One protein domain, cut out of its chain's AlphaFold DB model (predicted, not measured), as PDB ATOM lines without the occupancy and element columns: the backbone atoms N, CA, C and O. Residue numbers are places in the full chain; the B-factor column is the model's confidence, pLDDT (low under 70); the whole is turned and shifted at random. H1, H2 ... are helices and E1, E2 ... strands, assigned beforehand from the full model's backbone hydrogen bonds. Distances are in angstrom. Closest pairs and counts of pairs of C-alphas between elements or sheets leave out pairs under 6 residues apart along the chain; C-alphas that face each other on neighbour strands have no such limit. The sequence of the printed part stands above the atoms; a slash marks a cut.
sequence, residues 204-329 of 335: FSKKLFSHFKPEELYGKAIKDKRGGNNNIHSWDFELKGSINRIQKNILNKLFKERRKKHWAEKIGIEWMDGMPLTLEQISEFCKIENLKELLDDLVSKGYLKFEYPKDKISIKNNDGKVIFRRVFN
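Overview. This is residues 204 to 329 of the 335 residues of the protein "Cytosine-specific methyltransferase" of Thiovulum sp. ES (UniProt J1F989). A loose, elongated row of parts: three short helices, H3, H5 and H6, gather loosely in the middle, with the two-stranded hairpin of E1 and E2 at one end of the longest axis and the small helices H1 and H2 at the other. H4 lies between the middle helices and the hairpin along that axis, and residues 218 to 244, with no named element, join H2 to H3. The printed part has 126 residues, with six named helices followed by two named strands, H1 H2 H3 H4 H5 H6 E1 E2; the sheet, in the order E1 - E2, is antiparallel. The class is mixed, helices and strands, with under half of the residues in named elements. The whole is loose, with a radius of gyration of the C-alphas of 18.0 A, and spans 57 by 37 by 24 A.

Along the chain. H1 is residues 204 to 211, beginning at C-alpha 204 (-8.960, 24.420, 48.779). H2 is residues 214 to 217. H3, the longest helix, is residues 245 to 257, 18.2 A from first to last C-alpha, with C-alpha 245 at (-7.030, 11.665, 32.395). H4 is residues 262 to 267 and H5 residues 279 to 285. H6 is residues 291 to 300, 14.3 A long. E1 is residues 310 to 316, 18.4 A long, and E2 is residues 322 to 328, 18.9 A long, ending at C-alpha 328 (21.430, 12.879, 47.838).

Arrangement. H1 and H2 meet only through their link. H1 is apart from H3, and H2 is apart from H3. Residues 221 to 222 pair with residues 231 to 232, parallel. H3 and H6 only just touch, with 3 pairs of C-alphas within 8 A and with residue 247 alone of H3; the closest C-alphas, of Gln 247 and Leu 294, are 6.5 A apart. Their lines are about perpendicular, at 88 degrees. H3 and H5 are close but not clearly touching, the closest C-alphas, of Leu 254 and Ile 282, being 7.1 A apart. H5 and H6 are also close but not clearly touching, at a steep tilt of 63 degrees, opposite ways; their closest C-alphas, of Leu 279 and Lys 292, are 7.0 A apart. H4 is apart from H3, and only just apart from H5, at 8.2 A. E1 and E2 form an antiparallel hairpin, at 149 degrees between their directions; N 313 and O 325 are 2.9 A apart and N 323 and O 315 2.8 A, within hydrogen-bond range. Every O i to N i+4 pair is within hydrogen-bond range in H4 and H6, against 3 of 4 in H1, 8 of 9 in H3 and 2 of 3 in H5; H2 is too short for such a pair.

Size, cuts and confidence. The two C-alphas farthest apart, of Lys 213 and Gly 320, are 57.4 A apart. The printed part has no cut. The links from H2 to H3, 27 residues, and from H4 to H5, 11 residues, are long. The mean pLDDT of the printed part is 90.3; residues 227, 318 to 319 and 321 are under 70.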
ATOM      1  N   PHE A 204      -8.918  25.863  48.597       93.25
ATOM      2  CA  PHE A 204      -8.960  24.420  48.779       93.25
ATOM      3  C   PHE A 204     -10.396  23.890  48.787       93.25
ATOM      4  O   PHE A 204     -10.700  22.991  48.004       93.25
ATOM      5  N   SER A 205     -11.284  24.453  49.619       92.38
ATOM      6  CA  SER A 205     -12.672  23.983  49.712       92.38
ATOM      7  C   SER A 205     -13.422  24.200  48.398       92.38
ATOM      8  O   SER A 205     -14.060  23.268  47.913       92.38
ATOM      9  N   LYS A 206     -13.243  25.355  47.741       92.56
ATOM     10  CA  LYS A 206     -13.812  25.629  46.406       92.56
ATOM     11  C   LYS A 206     -13.430  24.573  45.372       92.56
ATOM     12  O   LYS A 206     -14.295  24.086  44.653       92.56
ATOM     13  N   LYS A 207     -12.146  24.203  45.308       93.06
ATOM     14  CA  LYS A 207     -11.667  23.167  44.380       93.06
ATOM     15  C   LYS A 207     -12.179  21.780  44.745       93.06
ATOM     16  O   LYS A 207     -12.574  21.023  43.872       93.06
ATOM     17  N   LEU A 208     -12.182  21.427  46.025       94.25
ATOM     18  CA  LEU A 208     -12.692  20.126  46.445       94.25
ATOM     19  C   LEU A 208     -14.169  19.969  46.050       94.25
ATOM     20  O   LEU A 208     -14.536  18.970  45.434       94.25
ATOM     21  N   PHE A 209     -14.988  20.989  46.321       93.31
ATOM     22  CA  PHE A 209     -16.421  20.975  46.027       93.31
ATOM     23  C   PHE A 209     -16.774  21.211  44.552       93.31
ATOM     24  O   PHE A 209     -17.901  20.928  44.152       93.31
ATOM     25  N   SER A 210     -15.833  21.657  43.712       94.06
ATOM     26  CA  SER A 210     -16.039  21.654  42.256       94.06
ATOM     27  C   SER A 210     -15.935  20.253  41.645       94.06
ATOM     28  O   SER A 210     -16.358  20.059  40.509       94.06
ATOM     29  N   HIS A 211     -15.371  19.286  42.378       94.44
ATOM     30  CA  HIS A 211     -15.181  17.906  41.920       94.44
ATOM     31  C   HIS A 211     -15.981  16.868  42.712       94.44
ATOM     32  O   HIS A 211     -16.272  15.807  42.165       94.44
ATOM     33  N   PHE A 212     -16.332  17.155  43.966       95.00
ATOM     34  CA  PHE A 212     -17.020  16.226  44.857       95.00
ATOM     35  C   PHE A 212     -18.192  16.900  45.559       95.00
ATOM     36  O   PHE A 212     -18.073  18.019  46.059       95.00
ATOM     37  N   LYS A 213     -19.307  16.188  45.678       94.44
ATOM     38  CA  LYS A 213     -20.394  16.579  46.572       94.44
ATOM     39  C   LYS A 213     -20.024  16.247  48.023       94.44
ATOM     40  O   LYS A 213     -19.284  15.285  48.247       94.44
ATOM     41  N   PRO A 214     -20.542  16.984  49.025       89.62
ATOM     42  CA  PRO A 214     -20.275  16.695  50.435       89.62
ATOM     43  C   PRO A 214     -20.523  15.231  50.822       89.62
ATOM     44  O   PRO A 214     -19.744  14.657  51.581       89.62
ATOM     45  N   GLU A 215     -21.546  14.594  50.249       92.25
ATOM     46  CA  GLU A 215     -21.909  13.209  50.556       92.25
ATOM     47  C   GLU A 215     -20.846  12.199  50.094       92.25
ATOM     48  O   GLU A 215     -20.677  11.140  50.695       92.25
ATOM     49  N   GLU A 216     -20.085  12.539  49.053       91.69
ATOM     50  CA  GLU A 216     -19.019  11.697  48.500       91.69
ATOM     51  C   GLU A 216     -17.736  11.752  49.339       91.69
ATOM     52  O   GLU A 216     -16.859  10.894  49.197       91.69
ATOM     53  N   LEU A 217     -17.624  12.751  50.221       91.62
ATOM     54  CA  LEU A 217     -16.461  12.979  51.074       91.62
ATOM     55  C   LEU A 217     -16.546  12.234  52.412       91.62
ATOM     56  O   LEU A 217     -15.522  12.081  53.086       91.62
ATOM     57  N   TYR A 218     -17.721  11.734  52.810       88.50
ATOM     58  CA  TYR A 218     -17.863  11.002  54.069       88.50
ATOM     59  C   TYR A 218     -16.965   9.759  54.102       88.50
ATOM     60  O   TYR A 218     -16.945   8.929  53.190       88.50
ATOM     61  N   GLY A 219     -16.176   9.643  55.172       88.25
ATOM     62  CA  GLY A 219     -15.210   8.558  55.347       88.25
ATOM     63  C   GLY A 219     -14.006   8.617  54.399       88.25
ATOM     64  O   GLY A 219     -13.181   7.698  54.429       88.25
ATOM     65  N   LYS A 220     -13.876   9.669  53.576       91.00
ATOM     66  CA  LYS A 220     -12.714   9.898  52.715       91.00
ATOM     67  C   LYS A 220     -11.607  10.643  53.458       91.00
ATOM     68  O   LYS A 220     -11.842  11.422  54.374       91.00
ATOM     69  N   ALA A 221     -10.369  10.405  53.046       91.38
ATOM     70  CA  ALA A 221      -9.187  11.096  53.533       91.38
ATOM     71  C   ALA A 221      -8.485  11.781  52.359       91.38
ATOM     72  O   ALA A 221      -8.039  11.109  51.428       91.38
ATOM     73  N   ILE A 222      -8.337  13.101  52.426       92.38
ATOM     74  CA  ILE A 222      -7.604  13.865  51.415       92.38
ATOM     75  C   ILE A 222      -6.112  13.737  51.719       92.38
ATOM     76  O   ILE A 222      -5.596  14.355  52.650       92.38
ATOM     77  N   LYS A 223      -5.430  12.847  50.994       89.88
ATOM     78  CA  LYS A 223      -4.003  12.560  51.187       89.88
ATOM     79  C   LYS A 223      -3.390  11.869  49.976       89.88
ATOM     80  O   LYS A 223      -3.920  10.895  49.439       89.88
ATOM     81  N   ASP A 224      -2.163  12.256  49.664       88.00
ATOM     82  CA  ASP A 224      -1.336  11.573  48.672       88.00
ATOM     83  C   ASP A 224      -0.630  10.379  49.331       88.00
ATOM     84  O   ASP A 224       0.574  10.395  49.582       88.00
ATOM     85  N   LYS A 225      -1.408   9.339  49.687       81.69
ATOM     86  CA  LYS A 225      -0.923   8.085  50.302       81.69
ATOM     87  C   LYS A 225      -1.410   6.853  49.537       81.69
ATOM     88  O   LYS A 225      -2.547   6.802  49.085       81.69
ATOM     89  N   ARG A 226      -0.544   5.844  49.375       72.50
ATOM     90  CA  ARG A 226      -0.848   4.635  48.590       72.50
ATOM     91  C   ARG A 226      -1.961   3.816  49.242       72.50
ATOM     92  O   ARG A 226      -1.840   3.467  50.413       72.50
ATOM     93  N   GLY A 227      -2.916   3.385  48.419       66.81
ATOM     94  CA  GLY A 227      -3.914   2.378  48.776       66.81
ATOM     95  C   GLY A 227      -5.013   2.908  49.694       66.81
ATOM     96  O   GLY A 227      -4.830   3.897  50.397       66.81
ATOM     97  N   GLY A 228      -6.152   2.222  49.688       76.25
ATOM     98  CA  GLY A 228      -7.356   2.636  50.399       76.25
ATOM     99  C   GLY A 228      -8.352   3.289  49.449       76.25
ATOM    100  O   GLY A 228      -8.091   4.353  48.897       76.25
ATOM    101  N   ASN A 229      -9.521   2.664  49.312       83.25
ATOM    102  CA  ASN A 229     -10.623   3.130  48.458       83.25
ATOM    103  C   ASN A 229     -11.232   4.463  48.941       83.25
ATOM    104  O   ASN A 229     -12.113   5.038  48.300       83.25
ATOM    105  N   ASN A 230     -10.760   4.945  50.088       89.88
ATOM    106  CA  ASN A 230     -11.205   6.165  50.732       89.88
ATOM    107  C   ASN A 230     -10.221   7.326  50.572       89.88
ATOM    108  O   ASN A 230     -10.444   8.375  51.158       89.88
ATOM    109  N   ASN A 231      -9.136   7.177  49.815       91.25
ATOM    110  CA  ASN A 231      -8.221   8.294  49.603       91.25
ATOM    111  C   ASN A 231      -8.691   9.156  48.432       91.25
ATOM    112  O   ASN A 231      -9.039   8.625  47.382       91.25
ATOM    113  N   ILE A 232      -8.645  10.470  48.626       93.50
ATOM    114  CA  ILE A 232      -8.751  11.465  47.561       93.50
ATOM    115  C   ILE A 232      -7.369  12.095  47.424       93.50
ATOM    116  O   ILE A 232      -6.829  12.647  48.389       93.50
ATOM    117  N   HIS A 233      -6.768  11.966  46.250       93.88
ATOM    118  CA  HIS A 233      -5.463  12.534  45.947       93.88
ATOM    119  C   HIS A 233      -5.577  13.996  45.525       93.88
ATOM    120  O   HIS A 233      -6.599  14.435  45.001       93.88
ATOM    121  N   SER A 234      -4.497  14.756  45.698       94.38
ATOM    122  CA  SER A 234      -4.427  16.169  45.310       94.38
ATOM    123  C   SER A 234      -4.731  16.396  43.825       94.38
ATOM    124  O   SER A 234      -5.230  17.454  43.447       94.38
ATOM    125  N   TRP A 235      -4.460  15.401  42.980       94.25
ATOM    126  CA  TRP A 235      -4.748  15.433  41.550       94.25
ATOM    127  C   TRP A 235      -6.168  14.992  41.170       94.25
ATOM    128  O   TRP A 235      -6.575  15.205  40.029       94.25
ATOM    129  N   ASP A 236      -6.938  14.408  42.093       93.19
ATOM    130  CA  ASP A 236      -8.321  13.997  41.817       93.19
ATOM    131  C   ASP A 236      -9.254  15.215  41.720       93.19
ATOM    132  O   ASP A 236     -10.128  15.239  40.857       93.19
ATOM    133  N   PHE A 237      -8.983  16.256  42.519       94.19
ATOM    134  CA  PHE A 237      -9.679  17.555  42.519       94.19
ATOM    135  C   PHE A 237      -8.791  18.729  42.076       94.19
ATOM    136  O   PHE A 237      -9.037  19.884  42.420       94.19
ATOM    137  N   GLU A 238      -7.720  18.430  41.338       94.31
ATOM    138  CA  GLU A 238      -6.928  19.427  40.604       94.31
ATOM    139  C   GLU A 238      -6.363  20.565  41.482       94.31
ATOM    140  O   GLU A 238      -6.247  21.736  41.081       94.31
ATOM    141  N   LEU A 239      -5.949  20.213  42.707       94.44
ATOM    142  CA  LEU A 239      -5.492  21.160  43.724       94.44
ATOM    143  C   LEU A 239      -4.360  22.060  43.213       94.44
ATOM    144  O   LEU A 239      -4.353  23.258  43.503       94.44
ATOM    145  N   LYS A 240      -3.445  21.519  42.403       94.56
ATOM    146  CA  LYS A 240      -2.281  22.241  41.863       94.56
ATOM    147  C   LYS A 240      -2.417  22.639  40.388       94.56
ATOM    148  O   LYS A 240      -1.447  23.024  39.752       94.56
ATOM    149  N   GLY A 241      -3.630  22.566  39.844       94.12
ATOM    150  CA  GLY A 241      -3.935  22.918  38.458       94.12
ATOM    151  C   GLY A 241      -4.553  21.757  37.693       94.12
ATOM    152  O   GLY A 241      -4.406  20.594  38.087       94.12
ATOM    153  N   SER A 242      -5.251  22.089  36.610       94.44
ATOM    154  CA  SER A 242      -5.983  21.112  35.811       94.44
ATOM    155  C   SER A 242      -5.059  20.167  35.070       94.44
ATOM    156  O   SER A 242      -4.045  20.579  34.507       94.44
ATOM    157  N   ILE A 243      -5.417  18.888  35.071       95.12
ATOM    158  CA  ILE A 243      -4.663  17.834  34.401       95.12
ATOM    159  C   ILE A 243      -5.626  16.867  33.721       95.12
ATOM    160  O   ILE A 243      -6.738  16.628  34.194       95.12
ATOM    161  N   ASN A 244      -5.196  16.280  32.612       93.94
ATOM    162  CA  ASN A 244      -6.042  15.358  31.862       93.94
ATOM    163  C   ASN A 244      -6.045  13.939  32.475       93.94
ATOM    164  O   ASN A 244      -5.285  13.602  33.389       93.94
ATOM    165  N   ARG A 245      -6.906  13.062  31.941       93.88
ATOM    166  CA  ARG A 245      -7.030  11.665  32.395       93.88
ATOM    167  C   ARG A 245      -5.723  10.872  32.254       93.88
ATOM    168  O   ARG A 245      -5.447  10.003  33.079       93.88
ATOM    169  N   ILE A 246      -4.916  11.172  31.237       95.19
ATOM    170  CA  ILE A 246      -3.629  10.508  30.994       95.19
ATOM    171  C   ILE A 246      -2.646  10.863  32.115       95.19
ATOM    172  O   ILE A 246      -2.035   9.972  32.701       95.19
ATOM    173  N   GLN A 247      -2.567  12.135  32.498       96.38
ATOM    174  CA  GLN A 247      -1.733  12.605  33.604       96.38
ATOM    175  C   GLN A 247      -2.167  12.028  34.956       96.38
ATOM    176  O   GLN A 247      -1.318  11.549  35.709       96.38
ATOM    177  N   LYS A 248      -3.479  11.967  35.240       94.50
ATOM    178  CA  LYS A 248      -4.013  11.276  36.436       94.50
ATOM    179  C   LYS A 248      -3.569   9.806  36.470       94.50
ATOM    180  O   LYS A 248      -3.140   9.301  37.508       94.50
ATOM    181  N   ASN A 249      -3.604   9.116  35.328       93.94
ATOM    182  CA  ASN A 249      -3.131   7.733  35.221       93.94
ATOM    183  C   ASN A 249      -1.615   7.605  35.439       93.94
ATOM    184  O   ASN A 249      -1.187   6.666  36.112       93.94
ATOM    185  N   ILE A 250      -0.813   8.537  34.911       95.56
ATOM    186  CA  ILE A 250       0.640   8.585  35.137       95.56
ATOM    187  C   ILE A 250       0.934   8.732  36.631       95.56
ATOM    188  O   ILE A 250       1.685   7.920  37.167       95.56
ATOM    189  N   LEU A 251       0.303   9.690  37.322       94.81
ATOM    190  CA  LEU A 251       0.484   9.897  38.764       94.81
ATOM    191  C   LEU A 251       0.136   8.630  39.556       94.81
ATOM    192  O   LEU A 251       0.956   8.146  40.336       94.81
ATOM    193  N   ASN A 252      -1.025   8.026  39.291       92.25
ATOM    194  CA  ASN A 252      -1.469   6.804  39.968       92.25
ATOM    195  C   ASN A 252      -0.528   5.606  39.749       92.25
ATOM    196  O   ASN A 252      -0.299   4.822  40.677       92.25
ATOM    197  N   LYS A 253       0.022   5.448  38.538       93.31
ATOM    198  CA  LYS A 253       1.011   4.404  38.229       93.31
ATOM    199  C   LYS A 253       2.346   4.696  38.900       93.31
ATOM    200  O   LYS A 253       2.821   3.872  39.679       93.31
ATOM    201  N   LEU A 254       2.909   5.879  38.663       93.19
ATOM    202  CA  LEU A 254       4.198   6.312  39.201       93.19
ATOM    203  C   LEU A 254       4.237   6.171  40.724       93.19
ATOM    204  O   LEU A 254       5.197   5.645  41.283       93.19
ATOM    205  N   PHE A 255       3.156   6.565  41.397       88.81
ATOM    206  CA  PHE A 255       3.029   6.511  42.846       88.81
ATOM    207  C   PHE A 255       3.093   5.086  43.429       88.81
ATOM    208  O   PHE A 255       3.566   4.895  44.556       88.81
ATOM    209  N   LYS A 256       2.665   4.073  42.660       89.94
ATOM    210  CA  LYS A 256       2.782   2.647  43.013       89.94
ATOM    211  C   LYS A 256       4.134   2.065  42.600       89.94
ATOM    212  O   LYS A 256       4.770   1.388  43.408       89.94
ATOM    213  N   GLU A 257       4.569   2.337  41.373       93.56
ATOM    214  CA  GLU A 257       5.758   1.737  40.759       93.56
ATOM    215  C   GLU A 257       7.047   2.132  41.474       93.56
ATOM    216  O   GLU A 257       7.862   1.265  41.790       93.56
ATOM    217  N   ARG A 258       7.184   3.406  41.856       92.50
ATOM    218  CA  ARG A 258       8.397   3.954  42.485       92.50
ATOM    219  C   ARG A 258       8.772   3.372  43.851       92.50
ATOM    220  O   ARG A 258       9.770   3.758  44.449       92.50
ATOM    221  N   ARG A 259       7.953   2.476  44.399       90.38
ATOM    222  CA  ARG A 259       8.189   1.805  45.689       90.38
ATOM    223  C   ARG A 259       8.674   0.367  45.524       90.38
ATOM    224  O   ARG A 259       8.995  -0.272  46.522       90.38
ATOM    225  N   LYS A 260       8.725  -0.164  44.302       92.81
ATOM    226  CA  LYS A 260       9.219  -1.521  44.052       92.81
ATOM    227  C   LYS A 260      10.742  -1.576  44.224       92.81
ATOM    228  O   LYS A 260      11.450  -0.679  43.775       92.81
ATOM    229  N   LYS A 261      11.233  -2.635  44.879       93.94
ATOM    230  CA  LYS A 261      12.654  -2.790  45.250       93.94
ATOM    231  C   LYS A 261      13.605  -2.862  44.056       93.94
ATOM    232  O   LYS A 261      14.683  -2.285  44.123       93.94
ATOM    233  N   HIS A 262      13.147  -3.450  42.954       94.12
ATOM    234  CA  HIS A 262      13.950  -3.618  41.744       94.12
ATOM    235  C   HIS A 262      14.489  -2.295  41.170       94.12
ATOM    236  O   HIS A 262      15.534  -2.291  40.531       94.12
ATOM    237  N   TRP A 263      13.824  -1.154  41.401       93.94
ATOM    238  CA  TRP A 263      14.347   0.144  40.958       93.94
ATOM    239  C   TRP A 263      15.645   0.519  41.667       93.94
ATOM    240  O   TRP A 263      16.536   1.083  41.043       93.94
ATOM    241  N   ALA A 264      15.763   0.181  42.954       91.31
ATOM    242  CA  ALA A 264      16.977   0.411  43.724       91.31
ATOM    243  C   ALA A 264      18.104  -0.536  43.283       91.31
ATOM    244  O   ALA A 264      19.240  -0.098  43.135       91.31
ATOM    245  N   GLU A 265      17.765  -1.794  42.985       90.81
ATOM    246  CA  GLU A 265      18.695  -2.784  42.424       90.81
ATOM    247  C   GLU A 265      19.251  -2.321  41.068       90.81
ATOM    248  O   GLU A 265      20.463  -2.321  40.877       90.81
ATOM    249  N   LYS A 266      18.389  -1.826  40.166       90.12
ATOM    250  CA  LYS A 266      18.783  -1.318  38.839       90.12
ATOM    251  C   LYS A 266      19.793  -0.172  38.893       90.12
ATOM    252  O   LYS A 266      20.675  -0.107  38.046       90.12
ATOM    253  N   ILE A 267      19.653   0.747  39.850       89.00
ATOM    254  CA  ILE A 267      20.553   1.908  39.968       89.00
ATOM    255  C   ILE A 267      21.682   1.696  40.987       89.00
ATOM    256  O   ILE A 267      22.531   2.576  41.143       89.00
ATOM    257  N   GLY A 268      21.714   0.532  41.646       88.94
ATOM    258  CA  GLY A 268      22.765   0.124  42.574       88.94
ATOM    259  C   GLY A 268      22.763   0.883  43.902       88.94
ATOM    260  O   GLY A 268      23.835   1.258  44.368       88.94
ATOM    261  N   ILE A 269      21.591   1.134  44.500       87.75
ATOM    262  CA  ILE A 269      21.483   1.784  45.820       87.75
ATOM    263  C   ILE A 269      20.666   0.944  46.810       87.75
ATOM    264  O   ILE A 269      19.830   0.129  46.418       87.75
ATOM    265  N   GLU A 270      20.841   1.176  48.115       89.88
ATOM    266  CA  GLU A 270      19.957   0.577  49.124       89.88
ATOM    267  C   GLU A 270      18.542   1.147  48.973       89.88
ATOM    268  O   GLU A 270      18.338   2.362  49.038       89.88
ATOM    269  N   TRP A 271      17.549   0.267  48.837       91.19
ATOM    270  CA  TRP A 271      16.155   0.662  48.654       91.19
ATOM    271  C   TRP A 271      15.668   1.661  49.711       91.19
ATOM    272  O   TRP A 271      15.976   1.549  50.902       91.19
ATOM    273  N   MET A 272      14.868   2.628  49.264       85.62
ATOM    274  CA  MET A 272      14.117   3.546  50.113       85.62
ATOM    275  C   MET A 272      12.673   3.657  49.632       85.62
ATOM    276  O   MET A 272      12.357   3.458  48.457       85.62
ATOM    277  N   ASP A 273      11.783   3.989  50.562       82.38
ATOM    278  CA  ASP A 273      10.371   4.136  50.253       82.38
ATOM    279  C   ASP A 273      10.130   5.385  49.390       82.38
ATOM    280  O   ASP A 273      10.280   6.516  49.847       82.38
ATOM    281  N   GLY A 274       9.752   5.170  48.127       85.56
ATOM    282  CA  GLY A 274       9.484   6.242  47.169       85.56
ATOM    283  C   GLY A 274      10.724   6.723  46.411       85.56
ATOM    284  O   GLY A 274      11.073   7.898  46.478       85.56
ATOM    285  N   MET A 275      11.332   5.850  45.612       91.50
ATOM    286  CA  MET A 275      12.487   6.151  44.753       91.50
ATOM    287  C   MET A 275      12.162   7.242  43.714       91.50
ATOM    288  O   MET A 275      11.065   7.203  43.162       91.50
ATOM    289  N   PRO A 276      13.032   8.225  43.435       93.56
ATOM    290  CA  PRO A 276      12.916   9.013  42.203       93.56
ATOM    291  C   PRO A 276      13.154   8.098  40.994       93.56
ATOM    292  O   PRO A 276      13.950   7.164  41.105       93.56
ATOM    293  N   LEU A 277      12.434   8.320  39.892       95.69
ATOM    294  CA  LEU A 277      12.501   7.470  38.701       95.69
ATOM    295  C   LEU A 277      12.755   8.325  37.463       95.69
ATOM    296  O   LEU A 277      11.986   9.234  37.162       95.69
ATOM    297  N   THR A 278      13.795   7.996  36.705       95.44
ATOM    298  CA  THR A 278      14.133   8.730  35.477       95.44
ATOM    299  C   THR A 278      13.047   8.573  34.408       95.44
ATOM    300  O   THR A 278      12.245   7.636  34.445       95.44
ATOM    301  N   LEU A 279      13.030   9.461  33.408       95.81
ATOM    302  CA  LEU A 279      12.099   9.367  32.274       95.81
ATOM    303  C   LEU A 279      12.135   7.980  31.610       95.81
ATOM    304  O   LEU A 279      11.085   7.414  31.312       95.81
ATOM    305  N   GLU A 280      13.333   7.420  31.433       94.56
ATOM    306  CA  GLU A 280      13.540   6.081  30.877       94.56
ATOM    307  C   GLU A 280      12.855   5.008  31.735       94.56
ATOM    308  O   GLU A 280      12.051   4.229  31.226       94.56
ATOM    309  N   GLN A 281      13.057   5.038  33.053       95.56
ATOM    310  CA  GLN A 281      12.423   4.102  33.986       95.56
ATOM    311  C   GLN A 281      10.896   4.239  34.002       95.56
ATOM    312  O   GLN A 281      10.179   3.239  34.045       95.56
ATOM    313  N   ILE A 282      10.377   5.470  33.943       96.38
ATOM    314  CA  ILE A 282       8.930   5.714  33.877       96.38
ATOM    315  C   ILE A 282       8.350   5.165  32.568       96.38
ATOM    316  O   ILE A 282       7.261   4.583  32.573       96.38
ATOM    317  N   SER A 283       9.081   5.290  31.458       95.56
ATOM    318  CA  SER A 283       8.643   4.798  30.148       95.56
ATOM    319  C   SER A 283       8.449   3.275  30.105       95.56
ATOM    320  O   SER A 283       7.587   2.792  29.368       95.56
ATOM    321  N   GLU A 284       9.143   2.515  30.965       95.38
ATOM    322  CA  GLU A 284       8.998   1.056  31.049       95.38
ATOM    323  C   GLU A 284       7.567   0.617  31.424       95.38
ATOM    324  O   GLU A 284       7.087  -0.417  30.953       95.38
ATOM    325  N   PHE A 285       6.857   1.407  32.242       94.81
ATOM    326  CA  PHE A 285       5.492   1.098  32.708       94.81
ATOM    327  C   PHE A 285       4.418   2.104  32.249       94.81
ATOM    328  O   PHE A 285       3.207   1.848  32.369       94.81
ATOM    329  N   CYS A 286       4.837   3.235  31.685       93.31
ATOM    330  CA  CYS A 286       3.985   4.247  31.067       93.31
ATOM    331  C   CYS A 286       4.322   4.388  29.576       93.31
ATOM    332  O   CYS A 286       4.926   5.368  29.156       93.31
ATOM    333  N   LYS A 287       3.883   3.421  28.762       91.94
ATOM    334  CA  LYS A 287       4.021   3.455  27.296       91.94
ATOM    335  C   LYS A 287       3.005   4.426  26.679       91.94
ATOM    336  O   LYS A 287       1.915   4.013  26.297       91.94
ATOM    337  N   ILE A 288       3.326   5.719  26.694       92.62
ATOM    338  CA  ILE A 288       2.451   6.822  26.269       92.62
ATOM    339  C   ILE A 288       3.236   7.739  25.324       92.62
ATOM    340  O   ILE A 288       4.377   8.097  25.617       92.62
ATOM    341  N   GLU A 289       2.618   8.133  24.212       88.81
ATOM    342  CA  GLU A 289       3.153   9.147  23.298       88.81
ATOM    343  C   GLU A 289       3.217  10.514  24.009       88.81
ATOM    344  O   GLU A 289       2.303  10.875  24.748       88.81
ATOM    345  N   ASN A 290       4.315  11.256  23.849       93.62
ATOM    346  CA  ASN A 290       4.572  12.536  24.536       93.62
ATOM    347  C   ASN A 290       4.681  12.450  26.075       93.62
ATOM    348  O   ASN A 290       4.443  13.430  26.783       93.62
ATOM    349  N   LEU A 291       5.100  11.298  26.624       96.19
ATOM    350  CA  LEU A 291       5.292  11.108  28.073       96.19
ATOM    351  C   LEU A 291       6.128  12.223  28.724       96.19
ATOM    352  O   LEU A 291       5.783  12.682  29.813       96.19
ATOM    353  N   LYS A 292       7.210  12.660  28.068       96.19
ATOM    354  CA  LYS A 292       8.091  13.713  28.588       96.19
ATOM    355  C   LYS A 292       7.338  15.027  28.796       96.19
ATOM    356  O   LYS A 292       7.403  15.581  29.884       96.19
ATOM    357  N   GLU A 293       6.586  15.483  27.799       97.19
ATOM    358  CA  GLU A 293       5.813  16.730  27.877       97.19
ATOM    359  C   GLU A 293       4.763  16.671  28.993       97.19
ATOM    360  O   GLU A 293       4.611  17.615  29.766       97.19
ATOM    361  N   LEU A 294       4.086  15.526  29.138       97.19
ATOM    362  CA  LEU A 294       3.099  15.312  30.198       97.19
ATOM    363  C   LEU A 294       3.723  15.340  31.600       97.19
ATOM    364  O   LEU A 294       3.087  15.833  32.535       97.19
ATOM    365  N   LEU A 295       4.931  14.790  31.759       96.88
ATOM    366  CA  LEU A 295       5.684  14.828  33.014       96.88
ATOM    367  C   LEU A 295       6.212  16.234  33.310       96.88
ATOM    368  O   LEU A 295       6.082  16.688  34.444       96.88
ATOM    369  N   ASP A 296       6.742  16.930  32.304       96.81
ATOM    370  CA  ASP A 296       7.236  18.303  32.433       96.81
ATOM    371  C   ASP A 296       6.098  19.254  32.860       96.81
ATOM    372  O   ASP A 296       6.276  20.069  33.767       96.81
ATOM    373  N   ASP A 297       4.893  19.085  32.309       97.56
ATOM    374  CA  ASP A 297       3.694  19.820  32.737       97.56
ATOM    375  C   ASP A 297       3.243  19.456  34.170       97.56
ATOM    376  O   ASP A 297       2.848  20.321  34.953       97.56
ATOM    377  N   LEU A 298       3.355  18.187  34.581       97.44
ATOM    378  CA  LEU A 298       3.089  17.790  35.972       97.44
ATOM    379  C   LEU A 298       4.106  18.386  36.959       97.44
ATOM    380  O   LEU A 298       3.752  18.662  38.111       97.44
ATOM    381  N   VAL A 299       5.355  18.577  36.529       96.81
ATOM    382  CA  VAL A 299       6.398  19.249  37.312       96.81
ATOM    383  C   VAL A 299       6.134  20.750  37.395       96.81
ATOM    384  O   VAL A 299       6.196  21.300  38.493       96.81
ATOM    385  N   SER A 300       5.778  21.408  36.288       97.31
ATOM    386  CA  SER A 300       5.487  22.852  36.273       97.31
ATOM    387  C   SER A 300       4.300  23.209  37.179       97.31
ATOM    388  O   SER A 300       4.346  24.199  37.907       97.31
ATOM    389  N   LYS A 301       3.281  22.343  37.223       96.44
ATOM    390  CA  LYS A 301       2.132  22.433  38.142       96.44
ATOM    391  C   LYS A 301       2.472  22.027  39.580       96.44
ATOM    392  O   LYS A 301       1.662  22.205  40.482       96.44
ATOM    393  N   GLY A 302       3.646  21.452  39.831       95.81
ATOM    394  CA  GLY A 302       4.095  21.050  41.164       95.81
ATOM    395  C   GLY A 302       3.452  19.765  41.700       95.81
ATOM    396  O   GLY A 302       3.516  19.508  42.908       95.81
ATOM    397  N   TYR A 303       2.823  18.944  40.849       95.06
ATOM    398  CA  TYR A 303       2.410  17.581  41.220       95.06
ATOM    399  C   TYR A 303       3.612  16.649  41.354       95.06
ATOM    400  O   TYR A 303       3.629  15.794  42.241       95.06
ATOM    401  N   LEU A 304       4.625  16.844  40.509       95.38
ATOM    402  CA  LEU A 304       5.899  16.136  40.545       95.38
ATOM    403  C   LEU A 304       7.050  17.116  40.776       95.38
ATOM    404  O   LEU A 304       6.904  18.327  40.638       95.38
ATOM    405  N   LYS A 305       8.208  16.577  41.145       95.00
ATOM    406  CA  LYS A 305       9.471  17.310  41.210       95.00
ATOM    407  C   LYS A 305      10.607  16.362  40.863       95.00
ATOM    408  O   LYS A 305      10.523  15.180  41.194       95.00
ATOM    409  N   PHE A 306      11.661  16.907  40.273       93.94
ATOM    410  CA  PHE A 306      12.899  16.172  40.056       93.94
ATOM    411  C   PHE A 306      13.697  16.067  41.359       93.94
ATOM    412  O   PHE A 306      13.938  17.078  42.025       93.94
ATOM    413  N   GLU A 307      14.157  14.872  41.705       93.31
ATOM    414  CA  GLU A 307      14.930  14.595  42.914       93.31
ATOM    415  C   GLU A 307      16.052  13.586  42.619       93.31
ATOM    416  O   GLU A 307      15.880  12.639  41.853       93.31
ATOM    417  N   TYR A 308      17.223  13.790  43.224       92.56
ATOM    418  CA  TYR A 308      18.287  12.789  43.178       92.56
ATOM    419  C   TYR A 308      17.929  11.598  44.076       92.56
ATOM    420  O   TYR A 308      17.314  11.790  45.137       92.56
ATOM    421  N   PRO A 309      18.316  10.364  43.712       91.75
ATOM    422  CA  PRO A 309      18.240   9.252  44.649       91.75
ATOM    423  C   PRO A 309      19.104   9.527  45.890       91.75
ATOM    424  O   PRO A 309      19.945  10.421  45.897       91.75
ATOM    425  N   LYS A 310      18.874   8.775  46.971       90.94
ATOM    426  CA  LYS A 310      19.585   8.948  48.239       90.94
ATOM    427  C   LYS A 310      20.278   7.672  48.670       90.94
ATOM    428  O   LYS A 310      19.613   6.664  48.938       90.94
ATOM    429  N   ASP A 311      21.578   7.774  48.877       87.19
ATOM    430  CA  ASP A 311      22.357   6.711  49.491       87.19
ATOM    431  C   ASP A 311      22.228   6.737  50.997       87.19
ATOM    432  O   ASP A 311      22.019   7.782  51.620       87.19
ATOM    433  N   LYS A 312      22.346   5.553  51.591       87.00
ATOM    434  CA  LYS A 312      22.463   5.405  53.031       87.00
ATOM    435  C   LYS A 312      23.937   5.441  53.395       87.00
ATOM    436  O   LYS A 312      24.677   4.518  53.079       87.00
ATOM    437  N   ILE A 313      24.337   6.490  54.095       86.00
ATOM    438  CA  ILE A 313      25.693   6.638  54.608       86.00
ATOM    439  C   ILE A 313      25.716   6.390  56.113       86.00
ATOM    440  O   ILE A 313      24.780   6.749  56.834       86.00
ATOM    441  N   SER A 314      26.796   5.777  56.583       86.25
ATOM    442  CA  SER A 314      27.124   5.653  58.001       86.25
ATOM    443  C   SER A 314      27.957   6.857  58.437       86.25
ATOM    444  O   SER A 314      29.053   7.064  57.922       86.25
ATOM    445  N   ILE A 315      27.466   7.634  59.395       82.56
ATOM    446  CA  ILE A 315      28.186   8.756  60.000       82.56
ATOM    447  C   ILE A 315      28.539   8.346  61.427       82.56
ATOM    448  O   ILE A 315      27.669   7.880  62.157       82.56
ATOM    449  N   LYS A 316      29.797   8.508  61.842       80.00
ATOM    450  CA  LYS A 316      30.152   8.402  63.262       80.00
ATOM    451  C   LYS A 316      29.833   9.727  63.949       80.00
ATOM    452  O   LYS A 316      30.278  10.770  63.480       80.00
ATOM    453  N   ASN A 317      29.043   9.695  65.017       72.31
ATOM    454  CA  ASN A 317      28.846  10.870  65.862       72.31
ATOM    455  C   ASN A 317      30.099  11.126  66.729       72.31
ATOM    456  O   ASN A 317      31.012  10.298  66.770       72.31
ATOM    457  N   ASN A 318      30.129  12.259  67.438       61.06
ATOM    458  CA  ASN A 318      31.251  12.652  68.304       61.06
ATOM    459  C   ASN A 318      31.544  11.640  69.430       61.06
ATOM    460  O   ASN A 318      32.649  11.630  69.961       61.06
ATOM    461  N   ASP A 319      30.596  10.748  69.729       64.94
ATOM    462  CA  ASP A 319      30.720   9.682  70.729       64.94
ATOM    463  C   ASP A 319      31.138   8.329  70.113       64.94
ATOM    464  O   ASP A 319      31.048   7.285  70.757       64.94
ATOM    465  N   GLY A 320      31.526   8.303  68.831       71.00
ATOM    466  CA  GLY A 320      31.962   7.095  68.126       71.00
ATOM    467  C   GLY A 320      30.843   6.143  67.673       71.00
ATOM    468  O   GLY A 320      31.143   5.108  67.073       71.00
ATOM    469  N   LYS A 321      29.561   6.475  67.890       54.19
ATOM    470  CA  LYS A 321      28.400   5.684  67.436       54.19
ATOM    471  C   LYS A 321      28.115   5.915  65.955       54.19
ATOM    472  O   LYS A 321      28.092   7.045  65.478       54.19
ATOM    473  N   VAL A 322      27.819   4.834  65.237       76.12
ATOM    474  CA  VAL A 322      27.413   4.885  63.829       76.12
ATOM    475  C   VAL A 322      25.916   5.190  63.724       76.12
ATOM    476  O   VAL A 322      25.084   4.370  64.103       76.12
ATOM    477  N   ILE A 323      25.572   6.354  63.179       76.19
ATOM    478  CA  ILE A 323      24.215   6.730  62.769       76.19
ATOM    479  C   ILE A 323      24.082   6.609  61.250       76.19
ATOM    480  O   ILE A 323      25.029   6.861  60.509       76.19
ATOM    481  N   PHE A 324      22.899   6.245  60.762       79.00
ATOM    482  CA  PHE A 324      22.635   6.178  59.325       79.00
ATOM    483  C   PHE A 324      21.872   7.412  58.867       79.00
ATOM    484  O   PHE A 324      20.832   7.753  59.431       79.00
ATOM    485  N   ARG A 325      22.355   8.058  57.807       82.81
ATOM    486  CA  ARG A 325      21.677   9.185  57.164       82.81
ATOM    487  C   ARG A 325      21.467   8.884  55.690       82.81
ATOM    488  O   ARG A 325      22.263   8.190  55.070       82.81
ATOM    489  N   ARG A 326      20.382   9.419  55.133       85.38
ATOM    490  CA  ARG A 326      20.142   9.431  53.690       85.38
ATOM    491  C   ARG A 326      20.614  10.765  53.118       85.38
ATOM    492  O   ARG A 326      20.147  11.808  53.580       85.38
ATOM    493  N   VAL A 327      21.525  10.731  52.155       88.62
ATOM    494  CA  VAL A 327      22.072  11.922  51.477       88.62
ATOM    495  C   VAL A 327      21.862  11.768  49.980       88.62
ATOM    496  O   VAL A 327      21.887  10.649  49.480       88.62
ATOM    497  N   PHE A 328      21.583  12.874  49.290       90.62
ATOM    498  CA  PHE A 328      21.430  12.879  47.838       90.62
ATOM    499  C   PHE A 328      22.703  12.372  47.162       90.62
ATOM    500  O   PHE A 328      23.796  12.806  47.511       90.62
ATOM    501  N   ASN A 329      22.540  11.453  46.216       89.19
ATOM    502  CA  ASN A 329      23.599  10.996  45.335       89.19
ATOM    503  C   ASN A 329      23.455  11.736  43.999       89.19
ATOM    504  O   ASN A 329      22.592  11.395  43.187       89.19
TER     505      ASN A 329